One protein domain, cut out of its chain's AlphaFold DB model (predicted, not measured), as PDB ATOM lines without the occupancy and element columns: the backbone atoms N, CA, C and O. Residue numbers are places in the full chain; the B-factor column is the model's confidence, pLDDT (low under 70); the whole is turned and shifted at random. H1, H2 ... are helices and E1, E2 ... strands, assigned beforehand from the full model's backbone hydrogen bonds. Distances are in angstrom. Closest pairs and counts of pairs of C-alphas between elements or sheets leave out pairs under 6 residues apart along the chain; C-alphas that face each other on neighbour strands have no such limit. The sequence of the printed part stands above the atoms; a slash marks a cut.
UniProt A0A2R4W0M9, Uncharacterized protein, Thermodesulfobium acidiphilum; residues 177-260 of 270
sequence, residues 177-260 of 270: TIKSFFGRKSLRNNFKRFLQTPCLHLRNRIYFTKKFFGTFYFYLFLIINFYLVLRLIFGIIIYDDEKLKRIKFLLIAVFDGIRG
ATOM      1  N   THR A 177     -14.884 -54.987  49.595       86.00
ATOM      2  CA  THR A 177     -15.339 -56.150  48.819       86.00
ATOM      3  C   THR A 177     -14.227 -56.621  47.897       86.00
ATOM      4  O   THR A 177     -13.613 -55.803  47.209       86.00
ATOM      5  N   ILE A 178     -13.975 -57.928  47.844       91.44
ATOM      6  CA  ILE A 178     -13.051 -58.494  46.858       91.44
ATOM      7  C   ILE A 178     -13.762 -58.522  45.503       91.44
ATOM      8  O   ILE A 178     -14.781 -59.189  45.345       91.44
ATOM      9  N   LYS A 179     -13.219 -57.802  44.523       92.25
ATOM     10  CA  LYS A 179     -13.665 -57.817  43.123       92.25
ATOM     11  C   LYS A 179     -12.647 -58.591  42.289       92.25
ATOM     12  O   LYS A 179     -11.460 -58.600  42.623       92.25
ATOM     13  N   SER A 180     -13.091 -59.238  41.213       93.38
ATOM     14  CA  SER A 180     -12.205 -59.980  40.314       93.38
ATOM     15  C   SER A 180     -12.396 -59.577  38.858       93.38
ATOM     16  O   SER A 180     -13.515 -59.306  38.435       93.38
ATOM     17  N   PHE A 181     -11.296 -59.537  38.108       93.44
ATOM     18  CA  PHE A 181     -11.263 -59.255  36.676       93.44
ATOM     19  C   PHE A 181     -10.150 -60.088  36.034       93.44
ATOM     20  O   PHE A 181      -9.005 -60.023  36.487       93.44
ATOM     21  N   PHE A 182     -10.487 -60.914  35.038       93.62
ATOM     22  CA  PHE A 182      -9.575 -61.888  34.412       93.62
ATOM     23  C   PHE A 182      -8.710 -62.671  35.424       93.62
ATOM     24  O   PHE A 182      -7.485 -62.700  35.337       93.62
ATOM     25  N   GLY A 183      -9.339 -63.244  36.454       91.12
ATOM     26  CA  GLY A 183      -8.660 -64.049  37.480       91.12
ATOM     27  C   GLY A 183      -7.826 -63.255  38.496       91.12
ATOM     28  O   GLY A 183      -7.459 -63.793  39.541       91.12
ATOM     29  N   ARG A 184      -7.575 -61.959  38.270       93.75
ATOM     30  CA  ARG A 184      -6.938 -61.083  39.261       93.75
ATOM     31  C   ARG A 184      -7.975 -60.616  40.273       93.75
ATOM     32  O   ARG A 184      -9.083 -60.240  39.896       93.75
ATOM     33  N   LYS A 185      -7.630 -60.652  41.561       93.31
ATOM     34  CA  LYS A 185      -8.483 -60.194  42.670       93.31
ATOM     35  C   LYS A 185      -7.952 -58.877  43.232       93.31
ATOM     36  O   LYS A 185      -6.744 -58.694  43.356       93.31
ATOM     37  N   SER A 186      -8.852 -57.970  43.595       91.69
ATOM     38  CA  SER A 186      -8.522 -56.694  44.233       91.69
ATOM     39  C   SER A 186      -9.519 -56.389  45.346       91.69
ATOM     40  O   SER A 186     -10.727 -56.490  45.140       91.69
ATOM     41  N   LEU A 187      -9.024 -56.016  46.530       90.50
ATOM     42  CA  LEU A 187      -9.864 -55.509  47.614       90.50
ATOM     43  C   LEU A 187     -10.263 -54.065  47.299       90.50
ATOM     44  O   LEU A 187      -9.397 -53.204  47.132       90.50
ATOM     45  N   ARG A 188     -11.565 -53.798  47.212       91.69
ATOM     46  CA  ARG A 188     -12.111 -52.493  46.829       91.69
ATOM     47  C   ARG A 188     -12.968 -51.913  47.939       91.69
ATOM     48  O   ARG A 188     -13.775 -52.614  48.540       91.69
ATOM     49  N   ASN A 189     -12.817 -50.616  48.181       90.38
ATOM     50  CA  ASN A 189     -13.640 -49.890  49.141       90.38
ATOM     51  C   ASN A 189     -15.034 -49.614  48.564       90.38
ATOM     52  O   ASN A 189     -15.172 -49.257  47.385       90.38
ATOM     53  N   ASN A 190     -16.058 -49.669  49.419       91.25
ATOM     54  CA  ASN A 190     -17.355 -49.082  49.082       91.25
ATOM     55  C   ASN A 190     -17.217 -47.575  48.769       91.25
ATOM     56  O   ASN A 190     -16.177 -46.962  49.031       91.25
ATOM     57  N   PHE A 191     -18.249 -46.985  48.166       91.44
ATOM     58  CA  PHE A 191     -18.162 -45.622  47.639       91.44
ATOM     59  C   PHE A 191     -17.869 -44.587  48.733       91.44
ATOM     60  O   PHE A 191     -16.874 -43.871  48.651       91.44
ATOM     61  N   LYS A 192     -18.637 -44.603  49.827       90.31
ATOM     62  CA  LYS A 192     -18.426 -43.720  50.985       90.31
ATOM     63  C   LYS A 192     -16.993 -43.787  51.523       90.31
ATOM     64  O   LYS A 192     -16.367 -42.762  51.774       90.31
ATOM     65  N   ARG A 193     -16.433 -44.990  51.655       88.31
ATOM     66  CA  ARG A 193     -15.065 -45.174  52.146       88.31
ATOM     67  C   ARG A 193     -14.008 -44.748  51.132       88.31
ATOM     68  O   ARG A 193     -12.951 -44.265  51.521       88.31
ATOM     69  N   PHE A 194     -14.277 -44.900  49.840       92.06
ATOM     70  CA  PHE A 194     -13.409 -44.360  48.798       92.06
ATOM     71  C   PHE A 194     -13.257 -42.833  48.914       92.06
ATOM     72  O   PHE A 194     -12.151 -42.311  48.757       92.06
ATOM     73  N   LEU A 195     -14.336 -42.132  49.273       92.62
ATOM     74  CA  LEU A 195     -14.300 -40.698  49.563       92.62
ATOM     75  C   LEU A 195     -13.529 -40.413  50.865       92.62
ATOM     76  O   LEU A 195     -12.623 -39.582  50.888       92.62
ATOM     77  N   GLN A 196     -13.834 -41.148  51.937       89.88
ATOM     78  CA  GLN A 196     -13.268 -40.919  53.273       89.88
ATOM     79  C   GLN A 196     -11.793 -41.288  53.437       89.88
ATOM     80  O   GLN A 196     -11.124 -40.723  54.298       89.88
ATOM     81  N   THR A 197     -11.282 -42.233  52.651       87.94
ATOM     82  CA  THR A 197      -9.893 -42.685  52.767       87.94
ATOM     83  C   THR A 197      -9.086 -42.262  51.535       87.94
ATOM     84  O   THR A 197      -8.399 -41.256  51.649       87.94
ATOM     85  N   PRO A 198      -9.171 -42.902  50.346       91.12
ATOM     86  CA  PRO A 198      -8.398 -42.480  49.174       91.12
ATOM     87  C   PRO A 198      -8.490 -40.991  48.820       91.12
ATOM     88  O   PRO A 198      -7.451 -40.361  48.640       91.12
ATOM     89  N   CYS A 199      -9.698 -40.426  48.716       94.56
ATOM     90  CA  CYS A 199      -9.852 -39.038  48.269       94.56
ATOM     91  C   CYS A 199      -9.355 -38.049  49.330       94.56
ATOM     92  O   CYS A 199      -8.513 -37.207  49.022       94.56
ATOM     93  N   LEU A 200      -9.822 -38.171  50.580       93.88
ATOM     94  CA  LEU A 200      -9.356 -37.307  51.672       93.88
ATOM     95  C   LEU A 200      -7.848 -37.417  51.893       93.88
ATOM     96  O   LEU A 200      -7.171 -36.398  51.945       93.88
ATOM     97  N   HIS A 201      -7.308 -38.633  51.957       92.75
ATOM     98  CA  HIS A 201      -5.883 -38.838  52.191       92.75
ATOM     99  C   HIS A 201      -5.034 -38.233  51.064       92.75
ATOM    100  O   HIS A 201      -4.037 -37.569  51.335       92.75
ATOM    101  N   LEU A 202      -5.447 -38.381  49.797       94.00
ATOM    102  CA  LEU A 202      -4.749 -37.758  48.670       94.00
ATOM    103  C   LEU A 202      -4.807 -36.224  48.732       94.00
ATOM    104  O   LEU A 202      -3.760 -35.581  48.638       94.00
ATOM    105  N   ARG A 203      -5.999 -35.640  48.934       96.12
ATOM    106  CA  ARG A 203      -6.186 -34.185  49.108       96.12
ATOM    107  C   ARG A 203      -5.287 -33.645  50.214       96.12
ATOM    108  O   ARG A 203      -4.557 -32.677  50.006       96.12
ATOM    109  N   ASN A 204      -5.323 -34.297  51.369       95.94
ATOM    110  CA  ASN A 204      -4.634 -33.842  52.565       95.94
ATOM    111  C   ASN A 204      -3.116 -34.005  52.431       95.94
ATOM    112  O   ASN A 204      -2.395 -33.095  52.821       95.94
ATOM    113  N   ARG A 205      -2.607 -35.071  51.793       94.31
ATOM    114  CA  ARG A 205      -1.163 -35.211  51.514       94.31
ATOM    115  C   ARG A 205      -0.642 -34.172  50.524       94.31
ATOM    116  O   ARG A 205       0.476 -33.688  50.701       94.31
ATOM    117  N   ILE A 206      -1.428 -33.804  49.510       95.75
ATOM    118  CA  ILE A 206      -1.073 -32.702  48.600       95.75
ATOM    119  C   ILE A 206      -0.941 -31.399  49.398       95.75
ATOM    120  O   ILE A 206       0.084 -30.722  49.296       95.75
ATOM    121  N   TYR A 207      -1.947 -31.076  50.218       96.88
ATOM    122  CA  TYR A 207      -1.944 -29.876  51.055       96.88
ATOM    123  C   TYR A 207      -0.785 -29.868  52.061       96.88
ATOM    124  O   TYR A 207      -0.016 -28.911  52.089       96.88
ATOM    125  N   PHE A 208      -0.593 -30.957  52.808       96.56
ATOM    126  CA  PHE A 208       0.502 -31.140  53.765       96.56
ATOM    127  C   PHE A 208       1.873 -30.937  53.105       96.56
ATOM    128  O   PHE A 208       2.727 -30.209  53.613       96.56
ATOM    129  N   THR A 209       2.076 -31.517  51.917       96.00
ATOM    130  CA  THR A 209       3.339 -31.361  51.182       96.00
ATOM    131  C   THR A 209       3.576 -29.904  50.794       96.00
ATOM    132  O   THR A 209       4.672 -29.379  50.993       96.00
ATOM    133  N   LYS A 210       2.537 -29.238  50.276       95.81
ATOM    134  CA  LYS A 210       2.581 -27.816  49.914       95.81
ATOM    135  C   LYS A 210       2.880 -26.932  51.127       95.81
ATOM    136  O   LYS A 210       3.660 -25.993  51.009       95.81
ATOM    137  N   LYS A 211       2.267 -27.247  52.273       95.94
ATOM    138  CA  LYS A 211       2.391 -26.511  53.537       95.94
ATOM    139  C   LYS A 211       3.824 -26.534  54.079       95.94
ATOM    140  O   LYS A 211       4.275 -25.514  54.592       95.94
ATOM    141  N   PHE A 212       4.544 -27.653  53.954       96.00
ATOM    142  CA  PHE A 212       5.801 -27.845  54.693       96.00
ATOM    143  C   PHE A 212       7.079 -28.004  53.871       96.00
ATOM    144  O   PHE A 212       8.151 -27.703  54.389       96.00
ATOM    145  N   PHE A 213       7.013 -28.462  52.621       94.62
ATOM    146  CA  PHE A 213       8.217 -28.910  51.902       94.62
ATOM    147  C   PHE A 213       8.639 -27.977  50.760       94.62
ATOM    148  O   PHE A 213       9.638 -28.228  50.093       94.62
ATOM    149  N   GLY A 214       7.923 -26.872  50.544       93.31
ATOM    150  CA  GLY A 214       8.266 -25.879  49.527       93.31
ATOM    151  C   GLY A 214       8.015 -26.339  48.086       93.31
ATOM    152  O   GLY A 214       7.618 -27.472  47.807       93.31
ATOM    153  N   THR A 215       8.232 -25.423  47.143       95.00
ATOM    154  CA  THR A 215       7.766 -25.550  45.752       95.00
ATOM    155  C   THR A 215       8.376 -26.732  44.999       95.00
ATOM    156  O   THR A 215       7.652 -27.470  44.335       95.00
ATOM    157  N   PHE A 216       9.692 -26.943  45.109       95.19
ATOM    158  CA  PHE A 216      10.380 -28.025  44.395       95.19
ATOM    159  C   PHE A 216       9.832 -29.404  44.789       95.19
ATOM    160  O   PHE A 216       9.374 -30.167  43.937       95.19
ATOM    161  N   TYR A 217       9.808 -29.698  46.092       93.69
ATOM    162  CA  TYR A 217       9.326 -30.979  46.601       93.69
ATOM    163  C   TYR A 217       7.817 -31.154  46.428       93.69
ATOM    164  O   TYR A 217       7.353 -32.276  46.237       93.69
ATOM    165  N   PHE A 218       7.051 -30.060  46.427       95.38
ATOM    166  CA  PHE A 218       5.637 -30.089  46.073       95.38
ATOM    167  C   PHE A 218       5.410 -30.579  44.636       95.38
ATOM    168  O   PHE A 218       4.614 -31.494  44.423       95.38
ATOM    169  N   TYR A 219       6.138 -30.053  43.648       94.94
ATOM    170  CA  TYR A 219       6.008 -30.534  42.268       94.94
ATOM    171  C   TYR A 219       6.560 -31.949  42.081       94.94
ATOM    172  O   TYR A 219       5.926 -32.755  41.398       94.94
ATOM    173  N   LEU A 220       7.673 -32.297  42.737       93.56
ATOM    174  CA  LEU A 220       8.184 -33.672  42.747       93.56
ATOM    175  C   LEU A 220       7.135 -34.653  43.291       93.56
ATOM    176  O   LEU A 220       6.886 -35.700  42.693       93.56
ATOM    177  N   PHE A 221       6.472 -34.290  44.390       93.44
ATOM    178  CA  PHE A 221       5.373 -35.064  44.957       93.44
ATOM    179  C   PHE A 221       4.231 -35.249  43.956       93.44
ATOM    180  O   PHE A 221       3.754 -36.373  43.795       93.44
ATOM    181  N   LEU A 222       3.803 -34.185  43.269       94.31
ATOM    182  CA  LEU A 222       2.739 -34.268  42.266       94.31
ATOM    183  C   LEU A 222       3.117 -35.195  41.105       94.31
ATOM    184  O   LEU A 222       2.290 -36.006  40.701       94.31
ATOM    185  N   ILE A 223       4.357 -35.133  40.615       92.94
ATOM    186  CA  ILE A 223       4.848 -36.000  39.534       92.94
ATOM    187  C   ILE A 223       4.842 -37.471  39.969       92.94
ATOM    188  O   ILE A 223       4.297 -38.325  39.272       92.94
ATOM    189  N   ILE A 224       5.389 -37.777  41.149       88.88
ATOM    190  CA  ILE A 224       5.439 -39.151  41.673       88.88
ATOM    191  C   ILE A 224       4.026 -39.697  41.910       88.88
ATOM    192  O   ILE A 224       3.723 -40.845  41.573       88.88
ATOM    193  N   ASN A 225       3.131 -38.871  42.456       89.69
ATOM    194  CA  ASN A 225       1.761 -39.280  42.747       89.69
ATOM    195  C   ASN A 225       0.845 -39.227  41.516       89.69
ATOM    196  O   ASN A 225      -0.223 -39.834  41.553       89.69
ATOM    197  N   PHE A 226       1.248 -38.608  40.404       92.69
ATOM    198  CA  PHE A 226       0.493 -38.658  39.150       92.69
ATOM    199  C   PHE A 226       0.325 -40.104  38.666       92.69
ATOM    200  O   PHE A 226      -0.788 -40.533  38.360       92.69
ATOM    201  N   TYR A 227       1.401 -40.899  38.709       89.31
ATOM    202  CA  TYR A 227       1.334 -42.329  38.398       89.31
ATOM    203  C   TYR A 227       0.394 -43.088  39.351       89.31
ATOM    204  O   TYR A 227      -0.376 -43.948  38.919       89.31
ATOM    205  N   LEU A 228       0.404 -42.747  40.647       88.12
ATOM    206  CA  LEU A 228      -0.516 -43.329  41.625       88.12
ATOM    207  C   LEU A 228      -1.976 -42.992  41.293       88.12
ATOM    208  O   LEU A 228      -2.824 -43.883  41.330       88.12
ATOM    209  N   VAL A 229      -2.271 -41.743  40.923       93.94
ATOM    210  CA  VAL A 229      -3.615 -41.312  40.511       93.94
ATOM    211  C   VAL A 229      -4.067 -42.060  39.260       93.94
ATOM    212  O   VAL A 229      -5.175 -42.595  39.254       93.94
ATOM    213  N   LEU A 230      -3.211 -42.193  38.241       95.06
ATOM    214  CA  LEU A 230      -3.523 -42.997  37.055       95.06
ATOM    215  C   LEU A 230      -3.823 -44.452  37.427       95.06
ATOM    216  O   LEU A 230      -4.841 -45.000  37.011       95.06
ATOM    217  N   ARG A 231      -2.990 -45.069  38.272       92.44
ATOM    218  CA  ARG A 231      -3.211 -46.439  38.758       92.44
ATOM    219  C   ARG A 231      -4.541 -46.578  39.507       92.44
ATOM    220  O   ARG A 231      -5.221 -47.592  39.345       92.44
ATOM    221  N   LEU A 232      -4.923 -45.585  40.312       93.50
ATOM    222  CA  LEU A 232      -6.222 -45.558  40.989       93.50
ATOM    223  C   LEU A 232      -7.373 -45.453  39.984       93.50
ATOM    224  O   LEU A 232      -8.326 -46.220  40.109       93.50
ATOM    225  N   ILE A 233      -7.268 -44.586  38.972       97.25
ATOM    226  CA  ILE A 233      -8.260 -44.442  37.893       97.25
ATOM    227  C   ILE A 233      -8.429 -45.758  37.130       97.25
ATOM    228  O   ILE A 233      -9.553 -46.241  37.000       97.25
ATOM    229  N   PHE A 234      -7.337 -46.399  36.702       96.75
ATOM    230  CA  PHE A 234      -7.402 -47.717  36.063       96.75
ATOM    231  C   PHE A 234      -8.052 -48.761  36.976       96.75
ATOM    232  O   PHE A 234      -8.920 -49.514  36.540       96.75
ATOM    233  N   GLY A 235      -7.689 -48.780  38.261       95.88
ATOM    234  CA  GLY A 235      -8.317 -49.660  39.244       95.88
ATOM    235  C   GLY A 235      -9.823 -49.421  39.390       95.88
ATOM    236  O   GLY A 235     -10.580 -50.380  39.500       95.88
ATOM    237  N   ILE A 236     -10.266 -48.161  39.352       96.88
ATOM    238  CA  ILE A 236     -11.688 -47.798  39.378       96.88
ATOM    239  C   ILE A 236     -12.394 -48.309  38.118       96.88
ATOM    240  O   ILE A 236     -13.430 -48.960  38.224       96.88
ATOM    241  N   ILE A 237     -11.827 -48.061  36.933       97.25
ATOM    242  CA  ILE A 237     -12.408 -48.477  35.646       97.25
ATOM    243  C   ILE A 237     -12.588 -49.996  35.586       97.25
ATOM    244  O   ILE A 237     -13.605 -50.473  35.092       97.25
ATOM    245  N   ILE A 238     -11.624 -50.752  36.107       96.25
ATOM    246  CA  ILE A 238     -11.643 -52.212  36.038       96.25
ATOM    247  C   ILE A 238     -12.557 -52.820  37.111       96.25
ATOM    248  O   ILE A 238     -13.349 -53.709  36.805       96.25
ATOM    249  N   TYR A 239     -12.445 -52.375  38.367       95.81
ATOM    250  CA  TYR A 239     -12.994 -53.117  39.510       95.81
ATOM    251  C   TYR A 239     -14.171 -52.445  40.220       95.81
ATOM    252  O   TYR A 239     -14.916 -53.141  40.912       95.81
ATOM    253  N   ASP A 240     -14.333 -51.124  40.106       94.31
ATOM    254  CA  ASP A 240     -15.277 -50.391  40.954       94.31
ATOM    255  C   ASP A 240     -16.643 -50.162  40.308       94.31
ATOM    256  O   ASP A 240     -16.809 -50.040  39.090       94.31
ATOM    257  N   ASP A 241     -17.632 -50.027  41.185       92.12
ATOM    258  CA  ASP A 241     -18.955 -49.495  40.879       92.12
ATOM    259  C   ASP A 241     -18.912 -47.951  40.934       92.12
ATOM    260  O   ASP A 241     -17.970 -47.370  41.474       92.12
ATOM    261  N   GLU A 242     -19.909 -47.253  40.382       93.88
ATOM    262  CA  GLU A 242     -19.962 -45.772  40.375       93.88
ATOM    263  C   GLU A 242     -18.710 -45.092  39.771       93.88
ATOM    264  O   GLU A 242     -18.282 -44.017  40.199       93.88
ATOM    265  N   LYS A 243     -18.112 -45.725  38.752       96.31
ATOM    266  CA  LYS A 243     -16.810 -45.369  38.156       96.31
ATOM    267  C   LYS A 243     -16.643 -43.871  37.883       96.31
ATOM    268  O   LYS A 243     -15.683 -43.264  38.352       96.31
ATOM    269  N   LEU A 244     -17.598 -43.268  37.170       97.00
ATOM    270  CA  LEU A 244     -17.544 -41.848  36.802       97.00
ATOM    271  C   LEU A 244     -17.552 -40.932  38.031       97.00
ATOM    272  O   LEU A 244     -16.764 -39.989  38.092       97.00
ATOM    273  N   LYS A 245     -18.384 -41.227  39.037       96.38
ATOM    274  CA  LYS A 245     -18.425 -40.450  40.284       96.38
ATOM    275  C   LYS A 245     -17.117 -40.580  41.062       96.38
ATOM    276  O   LYS A 245     -16.591 -39.578  41.532       96.38
ATOM    277  N   ARG A 246     -16.560 -41.792  41.162       96.81
ATOM    278  CA  ARG A 246     -15.275 -42.028  41.839       96.81
ATOM    279  C   ARG A 246     -14.135 -41.262  41.176       96.81
ATOM    280  O   ARG A 246     -13.377 -40.597  41.871       96.81
ATOM    281  N   ILE A 247     -14.042 -41.310  39.845       97.69
ATOM    282  CA  ILE A 247     -13.034 -40.547  39.095       97.69
ATOM    283  C   ILE A 247     -13.247 -39.044  39.308       97.69
ATOM    284  O   ILE A 247     -12.294 -38.343  39.637       97.69
ATOM    285  N   LYS A 248     -14.491 -38.554  39.208       97.38
ATOM    286  CA  LYS A 248     -14.829 -37.146  39.465       97.38
ATOM    287  C   LYS A 248     -14.345 -36.691  40.845       97.38
ATOM    288  O   LYS A 248     -13.637 -35.692  40.931       97.38
ATOM    289  N   PHE A 249     -14.696 -37.406  41.914       97.44
ATOM    290  CA  PHE A 249     -14.323 -37.002  43.274       97.44
ATOM    291  C   PHE A 249     -12.836 -37.176  43.575       97.44
ATOM    292  O   PHE A 249     -12.277 -36.356  44.298       97.44
ATOM    293  N   LEU A 250     -12.168 -38.156  42.962       97.12
ATOM    294  CA  LEU A 250     -10.713 -38.273  43.035       97.12
ATOM    295  C   LEU A 250     -10.023 -37.041  42.436       97.12
ATOM    296  O   LEU A 250      -9.114 -36.487  43.050       97.12
ATOM    297  N   LEU A 251     -10.471 -36.589  41.261       97.25
ATOM    298  CA  LEU A 251      -9.926 -35.394  40.616       97.25
ATOM    299  C   LEU A 251     -10.242 -34.129  41.422       97.25
ATOM    300  O   LEU A 251      -9.350 -33.311  41.627       97.25
ATOM    301  N   ILE A 252     -11.471 -33.988  41.935       97.44
ATOM    302  CA  ILE A 252     -11.833 -32.879  42.836       97.44
ATOM    303  C   ILE A 252     -10.906 -32.858  44.055       97.44
ATOM    304  O   ILE A 252     -10.375 -31.804  44.379       97.44
ATOM    305  N   ALA A 253     -10.639 -34.007  44.680       96.81
ATOM    306  CA  ALA A 253      -9.747 -34.099  45.830       96.81
ATOM    307  C   ALA A 253      -8.313 -33.638  45.507       96.81
ATOM    308  O   ALA A 253      -7.705 -32.915  46.298       96.81
ATOM    309  N   VAL A 254      -7.792 -33.988  44.323       96.81
ATOM    310  CA  VAL A 254      -6.498 -33.483  43.834       96.81
ATOM    311  C   VAL A 254      -6.525 -31.961  43.694       96.81
ATOM    312  O   VAL A 254      -5.652 -31.279  44.232       96.81
ATOM    313  N   PHE A 255      -7.532 -31.411  43.010       97.25
ATOM    314  CA  PHE A 255      -7.644 -29.966  42.802       97.25
ATOM    315  C   PHE A 255      -7.833 -29.191  44.107       97.25
ATOM    316  O   PHE A 255      -7.202 -28.148  44.281       97.25
ATOM    317  N   ASP A 256      -8.658 -29.695  45.023       97.25
ATOM    318  CA  ASP A 256      -8.872 -29.105  46.344       97.25
ATOM    319  C   ASP A 256      -7.557 -29.061  47.130       97.25
ATOM    320  O   ASP A 256      -7.219 -28.017  47.685       97.25
ATOM    321  N   GLY A 257      -6.770 -30.143  47.107       96.56
ATOM    322  CA  GLY A 257      -5.458 -30.194  47.754       96.56
ATOM    323  C   GLY A 257      -4.470 -29.182  47.163       96.56
ATOM    324  O   GLY A 257      -3.803 -28.462  47.902       96.56
ATOM    325  N   ILE A 258      -4.412 -29.063  45.829       96.50
ATOM    326  CA  ILE A 258      -3.534 -28.097  45.139       96.50
ATOM    327  C   ILE A 258      -3.936 -26.654  45.471       96.50
ATOM    328  O   ILE A 258      -3.074 -25.808  45.739       96.50
ATOM    329  N   ARG A 259      -5.242 -26.361  45.462       96.50
ATOM    330  CA  ARG A 259      -5.794 -25.030  45.764       96.50
ATOM    331  C   ARG A 259      -5.773 -24.699  47.255       96.50
ATOM    332  O   ARG A 259      -5.883 -23.530  47.597       96.50
ATOM    333  N   GLY A 260      -5.613 -25.695  48.127       95.31
ATOM    334  CA  GLY A 260      -5.759 -25.524  49.570       95.31
ATOM    335  C   GLY A 260      -7.210 -25.288  49.999       95.31
ATOM    336  O   GLY A 260      -7.444 -24.653  51.023       95.31
TER     337      GLY A 260
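AT A GLANCE: This is residues 177 to 260 of the 270 residues of an uncharacterized protein of Thermodesulfobium acidiphilum (UniProt A0A2R4W0M9). This is a long, slender bundle of three helices, running up and down, with a small strand hairpin, E1 and E2, at one end, near the end of H2. H1 and H3 run side by side the same way; H2 runs back against them, meeting H1 with residues 217 to 222 and H3 with residues 233 to 237. The printed part has 84 residues, in the order E1, E2, H1, H2, H3; the two strands are antiparallel, and the class is mostly helix. The whole is only just compact, close to loose, with a radius of gyration of the C-alphas of 13.8 A, and elongated, spanning 43 by 22 by 17 A.

HOW THE PARTS SIT: Begin at E1, residues 177 to 181, and E2, residues 184 to 189, an antiparallel hairpin with directions at 145 degrees. Look there for N 179 and O 186, 2.9 A apart, and N 184 and O 181, 3.0 A apart, both within hydrogen-bond range. E2 is near H1, residues 191 to 212. H1 touches H2, residues 214 to 239, with residues 206 to 210 alone, opposite ways at a shallow tilt of 13 degrees, a helical hairpin; the closest C-alphas are those of Lys 210 and Phe 218, 5.4 A. The closest C-alphas of E1 and H2 are those of Lys 179 and Tyr 239, 6.0 A. H2 touches H3, residues 243 to 259, with residues 233 to 237 alone, opposite ways at a shallow tilt of 7 degrees, another helical hairpin; the closest C-alphas are those of Ile 236 and Lys 243, 5.8 A. H1 touches H3 with 28 pairs of C-alphas within 8 A, the same way at a shallow tilt of 20 degrees; the closest are those of Arg 203 and Gly 257, 4.3 A. E1 is apart from H1 and H3, and E2 from H3. In H3 every O i to N i+4 pair is within hydrogen-bond range; in H1 it is 16 of 18 and in H2 20 of 22.

IN THESE COORDINATES: Find C-alpha 177 at (-15.339, -56.150, 48.819); E1 runs 13.2 A from there and E2 16.4 A. From C-alpha 191 at (-18.162, -45.622, 47.639), H1 runs 30.7 A. H2 is the longest helix, 36.0 A, with a kink of 29 degrees near residue 224. H3 runs 24.3 A, ending at C-alpha 259 at (-5.794, -25.030, 45.764).

THE WHOLE: The C-alphas of Gly 183 and Gly 214 are the two farthest apart, 43.5 A. The printed part has no cut, and its four links are tight. The mean pLDDT of the printed part of this model is 94.1, and no printed residue is under 70.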